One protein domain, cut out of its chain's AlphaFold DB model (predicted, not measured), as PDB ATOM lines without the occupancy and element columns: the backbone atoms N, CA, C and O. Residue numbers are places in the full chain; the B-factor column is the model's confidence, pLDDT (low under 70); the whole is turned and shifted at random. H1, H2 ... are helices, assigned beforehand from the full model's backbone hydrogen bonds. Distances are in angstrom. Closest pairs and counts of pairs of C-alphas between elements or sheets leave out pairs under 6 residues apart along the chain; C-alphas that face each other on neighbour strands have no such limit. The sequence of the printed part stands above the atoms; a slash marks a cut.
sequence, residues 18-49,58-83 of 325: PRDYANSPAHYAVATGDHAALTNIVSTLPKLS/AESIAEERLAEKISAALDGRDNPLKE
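Overview. This is residues 18 to 49 and 58 to 83 of the 325 residues of an uncharacterized protein of Salvia splendens (UniProt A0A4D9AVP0). One long helix, H4, makes most of the length of this model and ends at a small head of three short helices, H1, H2 and H3. In the head H2 and H3 form a helical hairpin and H1 meets H2 at a corner, while residues 44 to 49 run on from H3 toward the far end of H4. The printed part has 58 residues, with four named helices in the order H1, H2, H3, H4 and no named strand; its class is all helix. It is loose, with a radius of gyration of the C-alphas of 12.9 A, and elongated, spanning 39 by 24 by 14 A.

Arrangement. H4, residues 58 to 74, touches H2, residues 25 to 31, with residues 73 to 74 alone. Their closest C-alphas, those of Leu 74 and Ala 26, are 5.8 A apart, and the two run the same way at a steep tilt of 50 degrees. H2 is the hub, touching three helices. It touches H3, residues 35 to 43, as a hairpin, opposite ways at a shallow tilt of 31 degrees; the closest C-alphas, of Ala 29 and Leu 38, are 5.5 A apart. H1, residues 18 to 21, and H2 touch only at the corner, closest at the C-alphas of Tyr 21 and Tyr 28, 5.3 A. H3 and H4 are close but not clearly touching, with the C-alphas of Val 42 and Leu 74 closest at 8.0 A. H1 is apart from H3 and H4. In H2, H3 and H4 every O i to N i+4 pair is within hydrogen-bond range; H1 is too short for such a pair.

Along the chain. H4 is 24.7 A long, from C-alpha 58 at (214.327, 336.275, 353.152) to C-alpha 74 at (213.458, 311.798, 349.685). H3 measures 11.9 A, H2 9.8 A and H1 5.7 A, which begins at C-alpha 18 at (219.953, 297.179, 349.297).

Size, cuts and confidence. The C-alphas of Thr 32 and Ala 58 are the two farthest apart, 40.2 A. Residues 50 to 57 are not printed, and C-alphas 49 and 58 are 13.3 A apart across this cut, in the link from H3 to H4. The links H1 to H2 and H2 to H3 are tight. The mean pLDDT of the printed part is 71.0, and residues 18 to 23, 31, 58 to 61, 73 and 75 to 83 are under 70.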
ATOM      1  N   PRO A  18     219.731 295.827 348.759       68.31
ATOM      2  CA  PRO A  18     219.953 297.179 349.297       68.31
ATOM      3  C   PRO A  18     220.840 298.082 348.425       68.31
ATOM      4  O   PRO A  18     220.772 299.307 348.511       68.31
ATOM      5  N   ARG A  19     221.695 297.482 347.589       67.81
ATOM      6  CA  ARG A  19     222.639 298.189 346.713       67.81
ATOM      7  C   ARG A  19     221.941 298.913 345.562       67.81
ATOM      8  O   ARG A  19     222.450 299.939 345.120       67.81
ATOM      9  N   ASP A  20     220.770 298.436 345.143       63.81
ATOM     10  CA  ASP A  20     219.992 299.017 344.041       63.81
ATOM     11  C   ASP A  20     219.396 300.389 344.403       63.81
ATOM     12  O   ASP A  20     219.096 301.202 343.528       63.81
ATOM     13  N   TYR A  21     219.291 300.676 345.705       67.62
ATOM     14  CA  TYR A  21     218.716 301.900 346.264       67.62
ATOM     15  C   TYR A  21     219.688 302.641 347.193       67.62
ATOM     16  O   TYR A  21     219.264 303.419 348.049       67.62
ATOM     17  N   ALA A  22     221.000 302.449 347.011       66.50
ATOM     18  CA  ALA A  22     222.038 303.066 347.846       66.50
ATOM     19  C   ALA A  22     221.923 304.603 347.943       66.50
ATOM     20  O   ALA A  22     222.302 305.191 348.953       66.50
ATOM     21  N   ASN A  23     221.357 305.243 346.914       68.00
ATOM     22  CA  ASN A  23     221.207 306.697 346.819       68.00
ATOM     23  C   ASN A  23     219.864 307.222 347.351       68.00
ATOM     24  O   ASN A  23     219.678 308.435 347.445       68.00
ATOM     25  N   SER A  24     218.910 306.346 347.682       74.25
ATOM     26  CA  SER A  24     217.638 306.763 348.273       74.25
ATOM     27  C   SER A  24     217.056 305.687 349.199       74.25
ATOM     28  O   SER A  24     216.315 304.801 348.760       74.25
ATOM     29  N   PRO A  25     217.320 305.799 350.513       75.56
ATOM     30  CA  PRO A  25     216.745 304.920 351.532       75.56
ATOM     31  C   PRO A  25     215.209 304.930 351.553       75.56
ATOM     32  O   PRO A  25     214.587 303.927 351.892       75.56
ATOM     33  N   ALA A  26     214.587 306.048 351.159       77.94
ATOM     34  CA  ALA A  26     213.135 306.155 351.042       77.94
ATOM     35  C   ALA A  26     212.585 305.252 349.924       77.94
ATOM     36  O   ALA A  26     211.587 304.564 350.129       77.94
ATOM     37  N   HIS A  27     213.261 305.194 348.770       73.69
ATOM     38  CA  HIS A  27     212.875 304.297 347.679       73.69
ATOM     39  C   HIS A  27     213.108 302.824 348.038       73.69
ATOM     40  O   HIS A  27     212.281 301.989 347.683       73.69
ATOM     41  N   TYR A  28     214.165 302.513 348.798       76.31
ATOM     42  CA  TYR A  28     214.389 301.161 349.317       76.31
ATOM     43  C   TYR A  28     213.225 300.694 350.199       76.31
ATOM     44  O   TYR A  28     212.656 299.636 349.953       76.31
ATOM     45  N   ALA A  29     212.819 301.518 351.172       78.50
ATOM     46  CA  ALA A  29     211.714 301.201 352.076       78.50
ATOM     47  C   ALA A  29     210.382 300.991 351.331       78.50
ATOM     48  O   ALA A  29     209.582 300.138 351.711       78.50
ATOM     49  N   VAL A  30     210.149 301.735 350.243       77.75
ATOM     50  CA  VAL A  30     208.980 301.533 349.371       77.75
ATOM     51  C   VAL A  30     209.083 300.214 348.603       77.75
ATOM     52  O   VAL A  30     208.117 299.455 348.584       77.75
ATOM     53  N   ALA A  31     210.240 299.915 348.008       69.12
ATOM     54  CA  ALA A  31     210.458 298.703 347.218       69.12
ATOM     55  C   ALA A  31     210.368 297.415 348.055       69.12
ATOM     56  O   ALA A  31     209.927 296.381 347.557       69.12
ATOM     57  N   THR A  32     210.743 297.472 349.335       77.56
ATOM     58  CA  THR A  32     210.635 296.342 350.270       77.56
ATOM     59  C   THR A  32     209.308 296.293 351.032       77.56
ATOM     60  O   THR A  32     209.074 295.336 351.770       77.56
ATOM     61  N   GLY A  33     208.437 297.298 350.881       75.88
ATOM     62  CA  GLY A  33     207.177 297.403 351.625       75.88
ATOM     63  C   GLY A  33     207.347 297.705 353.122       75.88
ATOM     64  O   GLY A  33     206.424 297.474 353.905       75.88
ATOM     65  N   ASP A  34     208.505 298.219 353.547       81.56
ATOM     66  CA  ASP A  34     208.772 298.584 354.940       81.56
ATOM     67  C   ASP A  34     208.203 299.974 355.265       81.56
ATOM     68  O   ASP A  34     208.868 301.016 355.218       81.56
ATOM     69  N   HIS A  35     206.918 299.986 355.615       82.44
ATOM     70  CA  HIS A  35     206.204 301.205 355.985       82.44
ATOM     71  C   HIS A  35     206.712 301.839 357.288       82.44
ATOM     72  O   HIS A  35     206.572 303.053 357.464       82.44
ATOM     73  N   ALA A  36     207.301 301.057 358.199       84.88
ATOM     74  CA  ALA A  36     207.833 301.574 359.455       84.88
ATOM     75  C   ALA A  36     209.117 302.373 359.203       84.88
ATOM     76  O   ALA A  36     209.240 303.507 359.672       84.88
ATOM     77  N   ALA A  37     210.026 301.836 358.383       81.25
ATOM     78  CA  ALA A  37     211.217 302.551 357.939       81.25
ATOM     79  C   ALA A  37     210.861 303.826 357.162       81.25
ATOM     80  O   ALA A  37     211.408 304.890 357.454       81.25
ATOM     81  N   LEU A  38     209.895 303.759 356.236       81.81
ATOM     82  CA  LEU A  38     209.448 304.931 355.477       81.81
ATOM     83  C   LEU A  38     208.863 306.020 356.386       81.81
ATOM     84  O   LEU A  38     209.188 307.197 356.233       81.81
ATOM     85  N   THR A  39     208.034 305.637 357.358       85.44
ATOM     86  CA  THR A  39     207.441 306.582 358.315       85.44
ATOM     87  C   THR A  39     208.514 307.235 359.182       85.44
ATOM     88  O   THR A  39     208.481 308.449 359.371       85.44
ATOM     89  N   ASN A  40     209.503 306.463 359.642       87.44
ATOM     90  CA  ASN A  40     210.637 306.999 360.391       87.44
ATOM     91  C   ASN A  40     211.420 308.016 359.551       87.44
ATOM     92  O   ASN A  40     211.617 309.141 360.007       87.44
ATOM     93  N   ILE A  41     211.770 307.681 358.304       84.25
ATOM     94  CA  ILE A  41     212.484 308.586 357.388       84.25
ATOM     95  C   ILE A  41     211.700 309.889 357.192       84.25
ATOM     96  O   ILE A  41     212.242 310.966 357.427       84.25
ATOM     97  N   VAL A  42     210.411 309.811 356.848       83.44
ATOM     98  CA  VAL A  42     209.566 310.998 356.628       83.44
ATOM     99  C   VAL A  42     209.409 311.829 357.906       83.44
ATOM    100  O   VAL A  42     209.407 313.055 357.840       83.44
ATOM    101  N   SER A  43     209.326 311.188 359.075       84.25
ATOM    102  CA  SER A  43     209.191 311.884 360.360       84.25
ATOM    103  C   SER A  43     210.448 312.650 360.785       84.25
ATOM    104  O   SER A  43     210.339 313.619 361.532       84.25
ATOM    105  N   THR A  44     211.627 312.246 360.298       85.38
ATOM    106  CA  THR A  44     212.897 312.930 360.594       85.38
ATOM    107  C   THR A  44     213.142 314.177 359.742       85.38
ATOM    108  O   THR A  44     214.056 314.947 360.037       85.38
ATOM    109  N   LEU A  45     212.341 314.400 358.694       84.31
ATOM    110  CA  LEU A  45     212.511 315.538 357.798       84.31
ATOM    111  C   LEU A  45     211.940 316.827 358.406       84.31
ATOM    112  O   LEU A  45     210.899 316.791 359.070       84.31
ATOM    113  N   PRO A  46     212.587 317.982 358.165       83.62
ATOM    114  CA  PRO A  46     212.034 319.266 358.570       83.62
ATOM    115  C   PRO A  46     210.690 319.500 357.868       83.62
ATOM    116  O   PRO A  46     210.498 319.109 356.718       83.62
ATOM    117  N   LYS A  47     209.745 320.124 358.573       81.69
ATOM    118  CA  LYS A  47     208.439 320.487 358.014       81.69
ATOM    119  C   LYS A  47     208.529 321.863 357.380       81.69
ATOM    120  O   LYS A  47     209.147 322.748 357.966       81.69
ATOM    121  N   LEU A  48     207.900 322.006 356.217       80.00
ATOM    122  CA  LEU A  48     207.789 323.304 355.576       80.00
ATOM    123  C   LEU A  48     206.763 324.180 356.304       80.00
ATOM    124  O   LEU A  48     205.776 323.661 356.835       80.00
ATOM    125  N   SER A  49     207.009 325.484 356.313       75.31
ATOM    126  CA  SER A  49     206.094 326.497 356.844       75.31
ATOM    127  C   SER A  49     204.827 326.602 355.983       75.31
ATOM    128  O   SER A  49     204.842 326.301 354.785       75.31
ATOM    129  N   ALA A  58     213.321 337.010 352.393       61.25
ATOM    130  CA  ALA A  58     214.327 336.275 353.152       61.25
ATOM    131  C   ALA A  58     213.783 334.941 353.696       61.25
ATOM    132  O   ALA A  58     214.483 333.927 353.637       61.25
ATOM    133  N   GLU A  59     212.534 334.923 354.173       62.06
ATOM    134  CA  GLU A  59     211.850 333.708 354.631       62.06
ATOM    135  C   GLU A  59     211.581 332.748 353.473       62.06
ATOM    136  O   GLU A  59     211.867 331.559 353.588       62.06
ATOM    137  N   SER A  60     211.145 333.261 352.318       57.50
ATOM    138  CA  SER A  60     210.941 332.445 351.115       57.50
ATOM    139  C   SER A  60     212.224 331.725 350.670       57.50
ATOM    140  O   SER A  60     212.184 330.532 350.369       57.50
ATOM    141  N   ILE A  61     213.377 332.406 350.700       63.94
ATOM    142  CA  ILE A  61     214.685 331.813 350.357       63.94
ATOM    143  C   ILE A  61     215.121 330.767 351.396       63.94
ATOM    144  O   ILE A  61     215.736 329.752 351.050       63.94
ATOM    145  N   ALA A  62     214.850 331.002 352.681       70.12
ATOM    146  CA  ALA A  62     215.154 330.035 353.733       70.12
ATOM    147  C   ALA A  62     214.307 328.758 353.583       70.12
ATOM    148  O   ALA A  62     214.838 327.651 353.699       70.12
ATOM    149  N   GLU A  63     213.029 328.921 353.248       75.31
ATOM    150  CA  GLU A  63     212.082 327.834 353.009       75.31
ATOM    151  C   GLU A  63     212.443 327.023 351.754       75.31
ATOM    152  O   GLU A  63     212.410 325.793 351.768       75.31
ATOM    153  N   GLU A  64     212.900 327.686 350.687       75.00
ATOM    154  CA  GLU A  64     213.409 327.028 349.477       75.00
ATOM    155  C   GLU A  64     214.608 326.118 349.787       75.00
ATOM    156  O   GLU A  64     214.652 324.963 349.358       75.00
ATOM    157  N   ARG A  65     215.550 326.577 350.622       76.88
ATOM    158  CA  ARG A  65     216.697 325.760 351.062       76.88
ATOM    159  C   ARG A  65     216.278 324.560 351.912       76.88
ATOM    160  O   ARG A  65     216.959 323.533 351.897       76.88
ATOM    161  N   LEU A  66     215.199 324.680 352.686       79.06
ATOM    162  CA  LEU A  66     214.622 323.551 353.419       79.06
ATOM    163  C   LEU A  66     213.968 322.558 352.457       79.06
ATOM    164  O   LEU A  66     214.236 321.359 352.553       79.06
ATOM    165  N   ALA A  67     213.199 323.044 351.483       75.19
ATOM    166  CA  ALA A  67     212.580 322.218 350.453       75.19
ATOM    167  C   ALA A  67     213.619 321.452 349.615       75.19
ATOM    168  O   ALA A  67     213.427 320.268 349.337       75.19
ATOM    169  N   GLU A  68     214.754 322.071 349.276       73.25
ATOM    170  CA  GLU A  68     215.868 321.397 348.596       73.25
ATOM    171  C   GLU A  68     216.466 320.261 349.436       73.25
ATOM    172  O   GLU A  68     216.718 319.177 348.909       73.25
ATOM    173  N   LYS A  69     216.645 320.460 350.748       74.19
ATOM    174  CA  LYS A  69     217.148 319.415 351.659       74.19
ATOM    175  C   LYS A  69     216.170 318.249 351.798       74.19
ATOM    176  O   LYS A  69     216.591 317.096 351.774       74.19
ATOM    177  N   ILE A  70     214.874 318.544 351.909       76.50
ATOM    178  CA  ILE A  70     213.805 317.535 351.945       76.50
ATOM    179  C   ILE A  70     213.793 316.748 350.634       76.50
ATOM    180  O   ILE A  70     213.775 315.517 350.646       76.50
ATOM    181  N   SER A  71     213.866 317.450 349.500       70.69
ATOM    182  CA  SER A  71     213.934 316.822 348.184       70.69
ATOM    183  C   SER A  71     215.189 315.969 348.031       70.69
ATOM    184  O   SER A  71     215.085 314.900 347.452       70.69
ATOM    185  N   ALA A  72     216.348 316.385 348.541       70.19
ATOM    186  CA  ALA A  72     217.573 315.590 348.464       70.19
ATOM    187  C   ALA A  72     217.499 314.306 349.309       70.19
ATOM    188  O   ALA A  72     218.050 313.281 348.917       70.19
ATOM    189  N   ALA A  73     216.805 314.349 350.451       69.19
ATOM    190  CA  ALA A  73     216.651 313.200 351.341       69.19
ATOM    191  C   ALA A  73     215.604 312.184 350.848       69.19
ATOM    192  O   ALA A  73     215.782 310.977 351.016       69.19
ATOM    193  N   LEU A  74     214.512 312.657 350.238       70.44
ATOM    194  CA  LEU A  74     213.458 311.798 349.685       70.44
ATOM    195  C   LEU A  74     213.776 311.331 348.266       70.44
ATOM    196  O   LEU A  74     213.586 310.168 347.919       70.44
ATOM    197  N   ASP A  75     214.275 312.252 347.454       64.69
ATOM    198  CA  ASP A  75     214.411 312.137 346.011       64.69
ATOM    199  C   ASP A  75     215.886 312.337 345.640       64.69
ATOM    200  O   ASP A  75     216.276 313.261 344.920       64.69
ATOM    201  N   GLY A  76     216.739 311.457 346.170       56.47
ATOM    202  CA  GLY A  76     218.061 311.209 345.608       56.47
ATOM    203  C   GLY A  76     217.868 310.671 344.193       56.47
ATOM    204  O   GLY A  76     217.717 309.468 344.002       56.47
ATOM    205  N   ARG A  77     217.796 311.581 343.211       51.66
ATOM    206  CA  ARG A  77     217.412 311.359 341.797       51.66
ATOM    207  C   ARG A  77     218.290 310.380 341.008       51.66
ATOM    208  O   ARG A  77     218.082 310.209 339.809       51.66
ATOM    209  N   ASP A  78     219.198 309.690 341.678       46.69
ATOM    210  CA  ASP A  78     219.999 308.594 341.156       46.69
ATOM    211  C   ASP A  78     219.331 307.246 341.459       46.69
ATOM    212  O   ASP A  78     219.991 306.321 341.931       46.69
ATOM    213  N   ASN A  79     218.020 307.134 341.204       45.78
ATOM    214  CA  ASN A  79     217.353 305.840 341.094       45.78
ATOM    215  C   ASN A  79     217.801 305.200 339.767       45.78
ATOM    216  O   ASN A  79     217.329 305.633 338.705       45.78
ATOM    217  N   PRO A  80     218.680 304.178 339.778       42.88
ATOM    218  CA  PRO A  80     219.143 303.537 338.549       42.88
ATOM    219  C   PRO A  80     217.983 302.868 337.790       42.88
ATOM    220  O   PRO A  80     218.068 302.669 336.576       42.88
ATOM    221  N   LEU A  81     216.889 302.566 338.502       42.53
ATOM    222  CA  LEU A  81     215.734 301.798 338.042       42.53
ATOM    223  C   LEU A  81     214.493 302.654 337.715       42.53
ATOM    224  O   LEU A  81     213.550 302.140 337.123       42.53
ATOM    225  N   LYS A  82     214.503 303.969 338.002       43.59
ATOM    226  CA  LYS A  82     213.431 304.938 337.651       43.59
ATOM    227  C   LYS A  82     212.000 304.556 338.093       43.59
ATOM    228  O   LYS A  82     211.042 304.819 337.366       43.59
ATOM    229  N   GLU A  83     211.834 303.975 339.274       37.97
ATOM    230  CA  GLU A  83     210.519 303.634 339.839       37.97
ATOM    231  C   GLU A  83     209.871 304.791 340.619       37.97
ATOM    232  O   GLU A  83     210.565 305.552 341.295       37.97
TER     233      GLU A  83